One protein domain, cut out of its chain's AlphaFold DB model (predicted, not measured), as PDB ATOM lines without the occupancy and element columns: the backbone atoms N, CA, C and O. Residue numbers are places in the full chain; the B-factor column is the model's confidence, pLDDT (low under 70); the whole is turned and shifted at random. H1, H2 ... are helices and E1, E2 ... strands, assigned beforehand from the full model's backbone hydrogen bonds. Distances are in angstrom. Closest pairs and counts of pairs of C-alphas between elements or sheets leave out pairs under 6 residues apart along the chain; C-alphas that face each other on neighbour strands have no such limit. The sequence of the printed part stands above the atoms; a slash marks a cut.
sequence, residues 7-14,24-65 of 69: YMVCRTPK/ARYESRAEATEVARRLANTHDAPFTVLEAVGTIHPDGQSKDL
ATOM      1  N   TYR A   7     138.621 162.367 109.343       92.56
ATOM      2  CA  TYR A   7     139.787 162.908 110.017       92.56
ATOM      3  C   TYR A   7     139.442 164.244 110.658       92.56
ATOM      4  O   TYR A   7     138.553 164.959 110.205       92.56
ATOM      5  N   MET A   8     140.158 164.605 111.712       93.88
ATOM      6  CA  MET A   8     140.075 165.921 112.336       93.88
ATOM      7  C   MET A   8     141.478 166.437 112.641       93.88
ATOM      8  O   MET A   8     142.442 165.676 112.644       93.88
ATOM      9  N   VAL A   9     141.606 167.733 112.916       92.75
ATOM     10  CA  VAL A   9     142.887 168.356 113.274       92.75
ATOM     11  C   VAL A   9     142.721 169.157 114.557       92.75
ATOM     12  O   VAL A   9     141.774 169.933 114.683       92.75
ATOM     13  N   CYS A  10     143.638 168.987 115.505       92.81
ATOM     14  CA  CYS A  10     143.675 169.759 116.747       92.81
ATOM     15  C   CYS A  10     145.107 170.182 117.093       92.81
ATOM     16  O   CYS A  10     146.071 169.641 116.551       92.81
ATOM     17  N   ARG A  11     145.272 171.127 118.029       89.06
ATOM     18  CA  ARG A  11     146.592 171.360 118.635       89.06
ATOM     19  C   ARG A  11     147.062 170.094 119.338       89.06
ATOM     20  O   ARG A  11     146.246 169.391 119.935       89.06
ATOM     21  N   THR A  12     148.361 169.823 119.274       86.69
ATOM     22  CA  THR A  12     148.928 168.645 119.929       86.69
ATOM     23  C   THR A  12     148.708 168.730 121.444       86.69
ATOM     24  O   THR A  12     149.186 169.684 122.071       86.69
ATOM     25  N   PRO A  13     147.974 167.777 122.048       82.88
ATOM     26  CA  PRO A  13     147.772 167.754 123.491       82.88
ATOM     27  C   PRO A  13     149.109 167.485 124.190       82.88
ATOM     28  O   PRO A  13     149.841 166.578 123.802       82.88
ATOM     29  N   LYS A  14     149.446 168.278 125.214       82.69
ATOM     30  CA  LYS A  14     150.735 168.163 125.932       82.69
ATOM     31  C   LYS A  14     150.658 167.272 127.176       82.69
ATOM     32  O   LYS A  14     151.669 166.726 127.601       82.69
ATOM     33  N   ALA A  24     136.876 170.912 112.568       87.75
ATOM     34  CA  ALA A  24     136.427 170.488 111.246       87.75
ATOM     35  C   ALA A  24     136.712 169.000 111.004       87.75
ATOM     36  O   ALA A  24     137.677 168.450 111.544       87.75
ATOM     37  N   ARG A  25     135.855 168.379 110.184       91.44
ATOM     38  CA  ARG A  25     136.012 167.013 109.674       91.44
ATOM     39  C   ARG A  25     136.552 167.066 108.248       91.44
ATOM     40  O   ARG A  25     136.086 167.888 107.466       91.44
ATOM     41  N   TYR A  26     137.470 166.167 107.927       92.56
ATOM     42  CA  TYR A  26     138.063 166.000 106.603       92.56
ATOM     43  C   TYR A  26     137.810 164.580 106.114       92.56
ATOM     44  O   TYR A  26     137.852 163.630 106.902       92.56
ATOM     45  N   GLU A  27     137.554 164.427 104.820       87.81
ATOM     46  CA  GLU A  27     137.183 163.129 104.243       87.81
ATOM     47  C   GLU A  27     138.408 162.256 103.945       87.81
ATOM     48  O   GLU A  27     138.287 161.041 103.808       87.81
ATOM     49  N   SER A  28     139.603 162.853 103.884       90.19
ATOM     50  CA  SER A  28     140.847 162.134 103.611       90.19
ATOM     51  C   SER A  28     141.989 162.528 104.547       90.19
ATOM     52  O   SER A  28     142.106 163.670 105.001       90.19
ATOM     53  N   ARG A  29     142.905 161.579 104.773       92.50
ATOM     54  CA  ARG A  29     144.138 161.825 105.532       92.50
ATOM     55  C   ARG A  29     145.025 162.879 104.866       92.50
ATOM     56  O   ARG A  29     145.683 163.645 105.567       92.50
ATOM     57  N   ALA A  30     145.065 162.903 103.533       94.56
ATOM     58  CA  ALA A  30     145.870 163.853 102.768       94.56
ATOM     59  C   ALA A  30     145.400 165.293 103.013       94.56
ATOM     60  O   ALA A  30     146.209 166.147 103.370       94.56
ATOM     61  N   GLU A  31     144.090 165.527 102.923       94.69
ATOM     62  CA  GLU A  31     143.477 166.824 103.214       94.69
ATOM     63  C   GLU A  31     143.743 167.262 104.661       94.69
ATOM     64  O   GLU A  31     144.250 168.358 104.896       94.69
ATOM     65  N   ALA A  32     143.496 166.381 105.637       95.38
ATOM     66  CA  ALA A  32     143.750 166.691 107.043       95.38
ATOM     67  C   ALA A  32     145.229 167.017 107.320       95.38
ATOM     68  O   ALA A  32     145.536 167.900 108.120       95.38
ATOM     69  N   THR A  33     146.155 166.327 106.644       96.31
ATOM     70  CA  THR A  33     147.599 166.571 106.774       96.31
ATOM     71  C   THR A  33     147.983 167.938 106.220       96.31
ATOM     72  O   THR A  33     148.755 168.657 106.856       96.31
ATOM     73  N   GLU A  34     147.435 168.321 105.068       97.12
ATOM     74  CA  GLU A  34     147.694 169.631 104.472       97.12
ATOM     75  C   GLU A  34     147.171 170.762 105.365       97.12
ATOM     76  O   GLU A  34     147.880 171.733 105.642       97.12
ATOM     77  N   VAL A  35     145.969 170.596 105.924       95.81
ATOM     78  CA  VAL A  35     145.417 171.576 106.865       95.81
ATOM     79  C   VAL A  35     146.245 171.657 108.149       95.81
ATOM     80  O   VAL A  35     146.550 172.758 108.608       95.81
ATOM     81  N   ALA A  36     146.671 170.523 108.711       94.88
ATOM     82  CA  ALA A  36     147.534 170.506 109.891       94.88
ATOM     83  C   ALA A  36     148.867 171.227 109.644       94.88
ATOM     84  O   ALA A  36     149.298 172.005 110.494       94.88
ATOM     85  N   ARG A  37     149.486 171.040 108.470       97.06
ATOM     86  CA  ARG A  37     150.707 171.763 108.073       97.06
ATOM     87  C   ARG A  37     150.478 173.266 107.998       97.06
ATOM     88  O   ARG A  37     151.255 174.032 108.562       97.06
ATOM     89  N   ARG A  38     149.392 173.694 107.348       96.25
ATOM     90  CA  ARG A  38     149.038 175.116 107.246       96.25
ATOM     91  C   ARG A  38     148.845 175.746 108.625       96.25
ATOM     92  O   ARG A  38     149.375 176.827 108.881       96.25
ATOM     93  N   LEU A  39     148.108 175.076 109.511       93.69
ATOM     94  CA  LEU A  39     147.871 175.544 110.877       93.69
ATOM     95  C   LEU A  39     149.165 175.598 111.693       93.69
ATOM     96  O   LEU A  39     149.398 176.589 112.383       93.69
ATOM     97  N   ALA A  40     150.027 174.587 111.568       94.56
ATOM     98  CA  ALA A  40     151.302 174.557 112.269       94.56
ATOM     99  C   ALA A  40     152.205 175.731 111.882       94.56
ATOM    100  O   ALA A  40     152.714 176.421 112.761       94.56
ATOM    101  N   ASN A  41     152.310 176.021 110.583       96.62
ATOM    102  CA  ASN A  41     153.078 177.160 110.081       96.62
ATOM    103  C   ASN A  41     152.466 178.508 110.492       96.62
ATOM    104  O   ASN A  41     153.191 179.452 110.778       96.62
ATOM    105  N   THR A  42     151.134 178.609 110.526       95.50
ATOM    106  CA  THR A  42     150.435 179.863 110.872       95.50
ATOM    107  C   THR A  42     150.588 180.219 112.351       95.50
ATOM    108  O   THR A  42     150.656 181.394 112.700       95.50
ATOM    109  N   HIS A  43     150.611 179.215 113.227       90.56
ATOM    110  CA  HIS A  43     150.607 179.408 114.678       90.56
ATOM    111  C   HIS A  43     151.950 179.106 115.351       90.56
ATOM    112  O   HIS A  43     152.009 179.175 116.577       90.56
ATOM    113  N   ASP A  44     152.977 178.744 114.575       93.19
ATOM    114  CA  ASP A  44     154.292 178.299 115.057       93.19
ATOM    115  C   ASP A  44     154.180 177.249 116.181       93.19
ATOM    116  O   ASP A  44     154.748 177.354 117.269       93.19
ATOM    117  N   ALA A  45     153.322 176.248 115.960       90.38
ATOM    118  CA  ALA A  45     152.979 175.255 116.972       90.38
ATOM    119  C   ALA A  45     152.611 173.905 116.340       90.38
ATOM    120  O   ALA A  45     152.053 173.871 115.248       90.38
ATOM    121  N   PRO A  46     152.849 172.771 117.020       91.38
ATOM    122  CA  PRO A  46     152.486 171.464 116.490       91.38
ATOM    123  C   PRO A  46     150.966 171.229 116.507       91.38
ATOM    124  O   PRO A  46     150.260 171.556 117.471       91.38
ATOM    125  N   PHE A  47     150.478 170.611 115.432       92.75
ATOM    126  CA  PHE A  47     149.106 170.132 115.281       92.75
ATOM    127  C   PHE A  47     149.101 168.624 115.027       92.75
ATOM    128  O   PHE A  47     149.990 168.077 114.376       92.75
ATOM    129  N   THR A  48     148.071 167.957 115.531       92.69
ATOM    130  CA  THR A  48     147.872 166.513 115.427       92.69
ATOM    131  C   THR A  48     146.679 166.227 114.523       92.69
ATOM    132  O   THR A  48     145.611 166.821 114.687       92.69
ATOM    133  N   VAL A  49     146.864 165.298 113.582       93.69
ATOM    134  CA  VAL A  49     145.773 164.702 112.804       93.69
ATOM    135  C   VAL A  49     145.188 163.550 113.616       93.69
ATOM    136  O   VAL A  49     145.915 162.646 114.022       93.69
ATOM    137  N   LEU A  50     143.884 163.597 113.856       91.62
ATOM    138  CA  LEU A  50     143.120 162.569 114.550       91.62
ATOM    139  C   LEU A  50     142.323 161.758 113.530       91.62
ATOM    140  O   LEU A  50     141.682 162.333 112.649       91.62
ATOM    141  N   GLU A  51     142.333 160.440 113.680       90.31
ATOM    142  CA  GLU A  51     141.516 159.515 112.898       90.31
ATOM    143  C   GLU A  51     140.327 159.052 113.746       90.31
ATOM    144  O   GLU A  51     140.500 158.576 114.872       90.31
ATOM    145  N   ALA A  52     139.107 159.219 113.234       86.94
ATOM    146  CA  ALA A  52     137.918 158.727 113.914       86.94
ATOM    147  C   ALA A  52     137.769 157.221 113.668       86.94
ATOM    148  O   ALA A  52     137.276 156.808 112.623       86.94
ATOM    149  N   VAL A  53     138.173 156.407 114.645       85.50
ATOM    150  CA  VAL A  53     138.091 154.935 114.566       85.50
ATOM    151  C   VAL A  53     136.706 154.385 114.913       85.50
ATOM    152  O   VAL A  53     136.343 153.287 114.508       85.50
ATOM    153  N   GLY A  54     135.893 155.149 115.644       86.19
ATOM    154  CA  GLY A  54     134.591 154.689 116.103       86.19
ATOM    155  C   GLY A  54     133.685 155.817 116.579       86.19
ATOM    156  O   GLY A  54     134.137 156.918 116.890       86.19
ATOM    157  N   THR A  55     132.385 155.541 116.639       86.19
ATOM    158  CA  THR A  55     131.386 156.391 117.301       86.19
ATOM    159  C   THR A  55     130.736 155.599 118.423       86.19
ATOM    160  O   THR A  55     130.277 154.485 118.191       86.19
ATOM    161  N   ILE A  56     130.702 156.167 119.628       88.25
ATOM    162  CA  ILE A  56     130.017 155.590 120.787       88.25
ATOM    163  C   ILE A  56     128.731 156.384 121.003       88.25
ATOM    164  O   ILE A  56     128.763 157.613 121.096       88.25
ATOM    165  N   HIS A  57     127.607 155.685 121.058       86.94
ATOM    166  CA  HIS A  57     126.293 156.246 121.324       86.94
ATOM    167  C   HIS A  57     125.979 156.201 122.833       86.94
ATOM    168  O   HIS A  57     126.532 155.367 123.554       86.94
ATOM    169  N   PRO A  58     125.103 157.091 123.346       91.69
ATOM    170  CA  PRO A  58     124.759 157.132 124.774       91.69
ATOM    171  C   PRO A  58     124.140 155.843 125.327       91.69
ATOM    172  O   PRO A  58     124.217 155.591 126.524       91.69
ATOM    173  N   ASP A  59     123.539 155.025 124.465       92.44
ATOM    174  CA  ASP A  59     122.993 153.705 124.793       92.44
ATOM    175  C   ASP A  59     124.076 152.613 124.919       92.44
ATOM    176  O   ASP A  59     123.762 151.441 125.121       92.44
ATOM    177  N   GLY A  60     125.354 152.989 124.804       84.94
ATOM    178  CA  GLY A  60     126.499 152.089 124.875       84.94
ATOM    179  C   GLY A  60     126.798 151.362 123.564       84.94
ATOM    180  O   GLY A  60     127.789 150.634 123.492       84.94
ATOM    181  N   GLN A  61     125.999 151.564 122.510       85.38
ATOM    182  CA  GLN A  61     126.308 151.004 121.201       85.38
ATOM    183  C   GLN A  61     127.537 151.702 120.625       85.38
ATOM    184  O   GLN A  61     127.630 152.928 120.599       85.38
ATOM    185  N   SER A  62     128.492 150.916 120.135       83.81
ATOM    186  CA  SER A  62     129.646 151.442 119.416       83.81
ATOM    187  C   SER A  62     129.611 150.985 117.970       83.81
ATOM    188  O   SER A  62     129.199 149.869 117.650       83.81
ATOM    189  N   LYS A  63     130.028 151.882 117.086       80.50
ATOM    190  CA  LYS A  63     130.176 151.612 115.668       80.50
ATOM    191  C   LYS A  63     131.615 151.865 115.279       80.50
ATOM    192  O   LYS A  63     132.053 153.014 115.313       80.50
ATOM    193  N   ASP A  64     132.309 150.812 114.876       82.62
ATOM    194  CA  ASP A  64     133.586 150.935 114.185       82.62
ATOM    195  C   ASP A  64     133.341 151.611 112.824       82.62
ATOM    196  O   ASP A  64     132.411 151.261 112.082       82.62
ATOM    197  N   LEU A  65     134.101 152.668 112.549       79.56
ATOM    198  CA  LEU A  65     133.939 153.449 111.327       79.56
ATOM    199  C   LEU A  65     134.687 152.829 110.141       79.56
ATOM    200  O   LEU A  65     134.266 153.060 109.010       79.56
TER     201      LEU A  65
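AT A GLANCE: This is residues 7 to 14 and 24 to 65 of the 69 residues of an uncharacterized protein of Roseivivax marinus (UniProt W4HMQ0). One helix, H1, packs on a two-strand ribbon, E1 and E2, and runs alongside it; a small separate hairpin, E3 and E4, lies well off to one end and makes much of the length. E2 runs on into E3 across a break of 2 residues, at 79 degrees, and residues 25 to 26 add a short pairing beside E1. The printed part has 50 residues with one named helix and four named strands, in the order E1 H1 E2 E3 E4, and its two sheets, E1 - E2 and E3 - E4, are both antiparallel. The class is mixed, helices and strands; the whole is loose, with a radius of gyration of the C-alphas of 13.2 A, and flat, spanning 41 by 24 by 13 A.

IN THESE COORDINATES: Find C-alpha 7 at (139.787, 162.908, 110.017); from there strand E1, residues 7 to 11, runs 13.9 A. Past the cut, look for C-alpha 29 at (144.138, 161.825, 105.532), where helix H1, residues 29 to 43, begins its 20.8 A. Strand E2, residues 47 to 51, covers 13.3 A. Strands E3, residues 54 to 56, and E4, residues 62 to 64, are 6.6 A each, and E4 ends at C-alpha 64, (133.586, 150.935, 114.185).

HOW THE PARTS SIT: Begin with E1 and E2, antiparallel neighbours at 151 degrees between their directions: N 8 and O 50 are 2.9 A apart and N 48 and O 10 are 2.8 A apart, within hydrogen-bond range. Residues 7 to 8 of E1 also pair, antiparallel, with residues 25 to 26. Now look at H1: its closest C-alphas to E2 are those of Ala 36 and Phe 47, 5.6 A apart. To E1 the closest C-alphas are those of Ala 36 and Val 9, 6.1 A apart. In H1 every O i to N i+4 pair is within hydrogen-bond range. Farther along you reach the hairpin of E3 and E4, antiparallel at 172 degrees, with N 55 and O 63 at 2.9 A, within hydrogen-bond range. E3 and E4 are each apart from E1, H1 and E2, with no C-alpha within 8 A.

THE WHOLE: The two C-alphas farthest apart are those of Asp 44 and Asp 59, 41.0 A. Residues 15 to 23 are not printed, and C-alphas 14 and 24 are 20.6 A apart across this cut. The link from E1 to H1 goes across the cut; the links H1 to E2, E2 to E3 and E3 to E4 are tight. The mean pLDDT of the printed part is 90.5, and no printed residue is under 70.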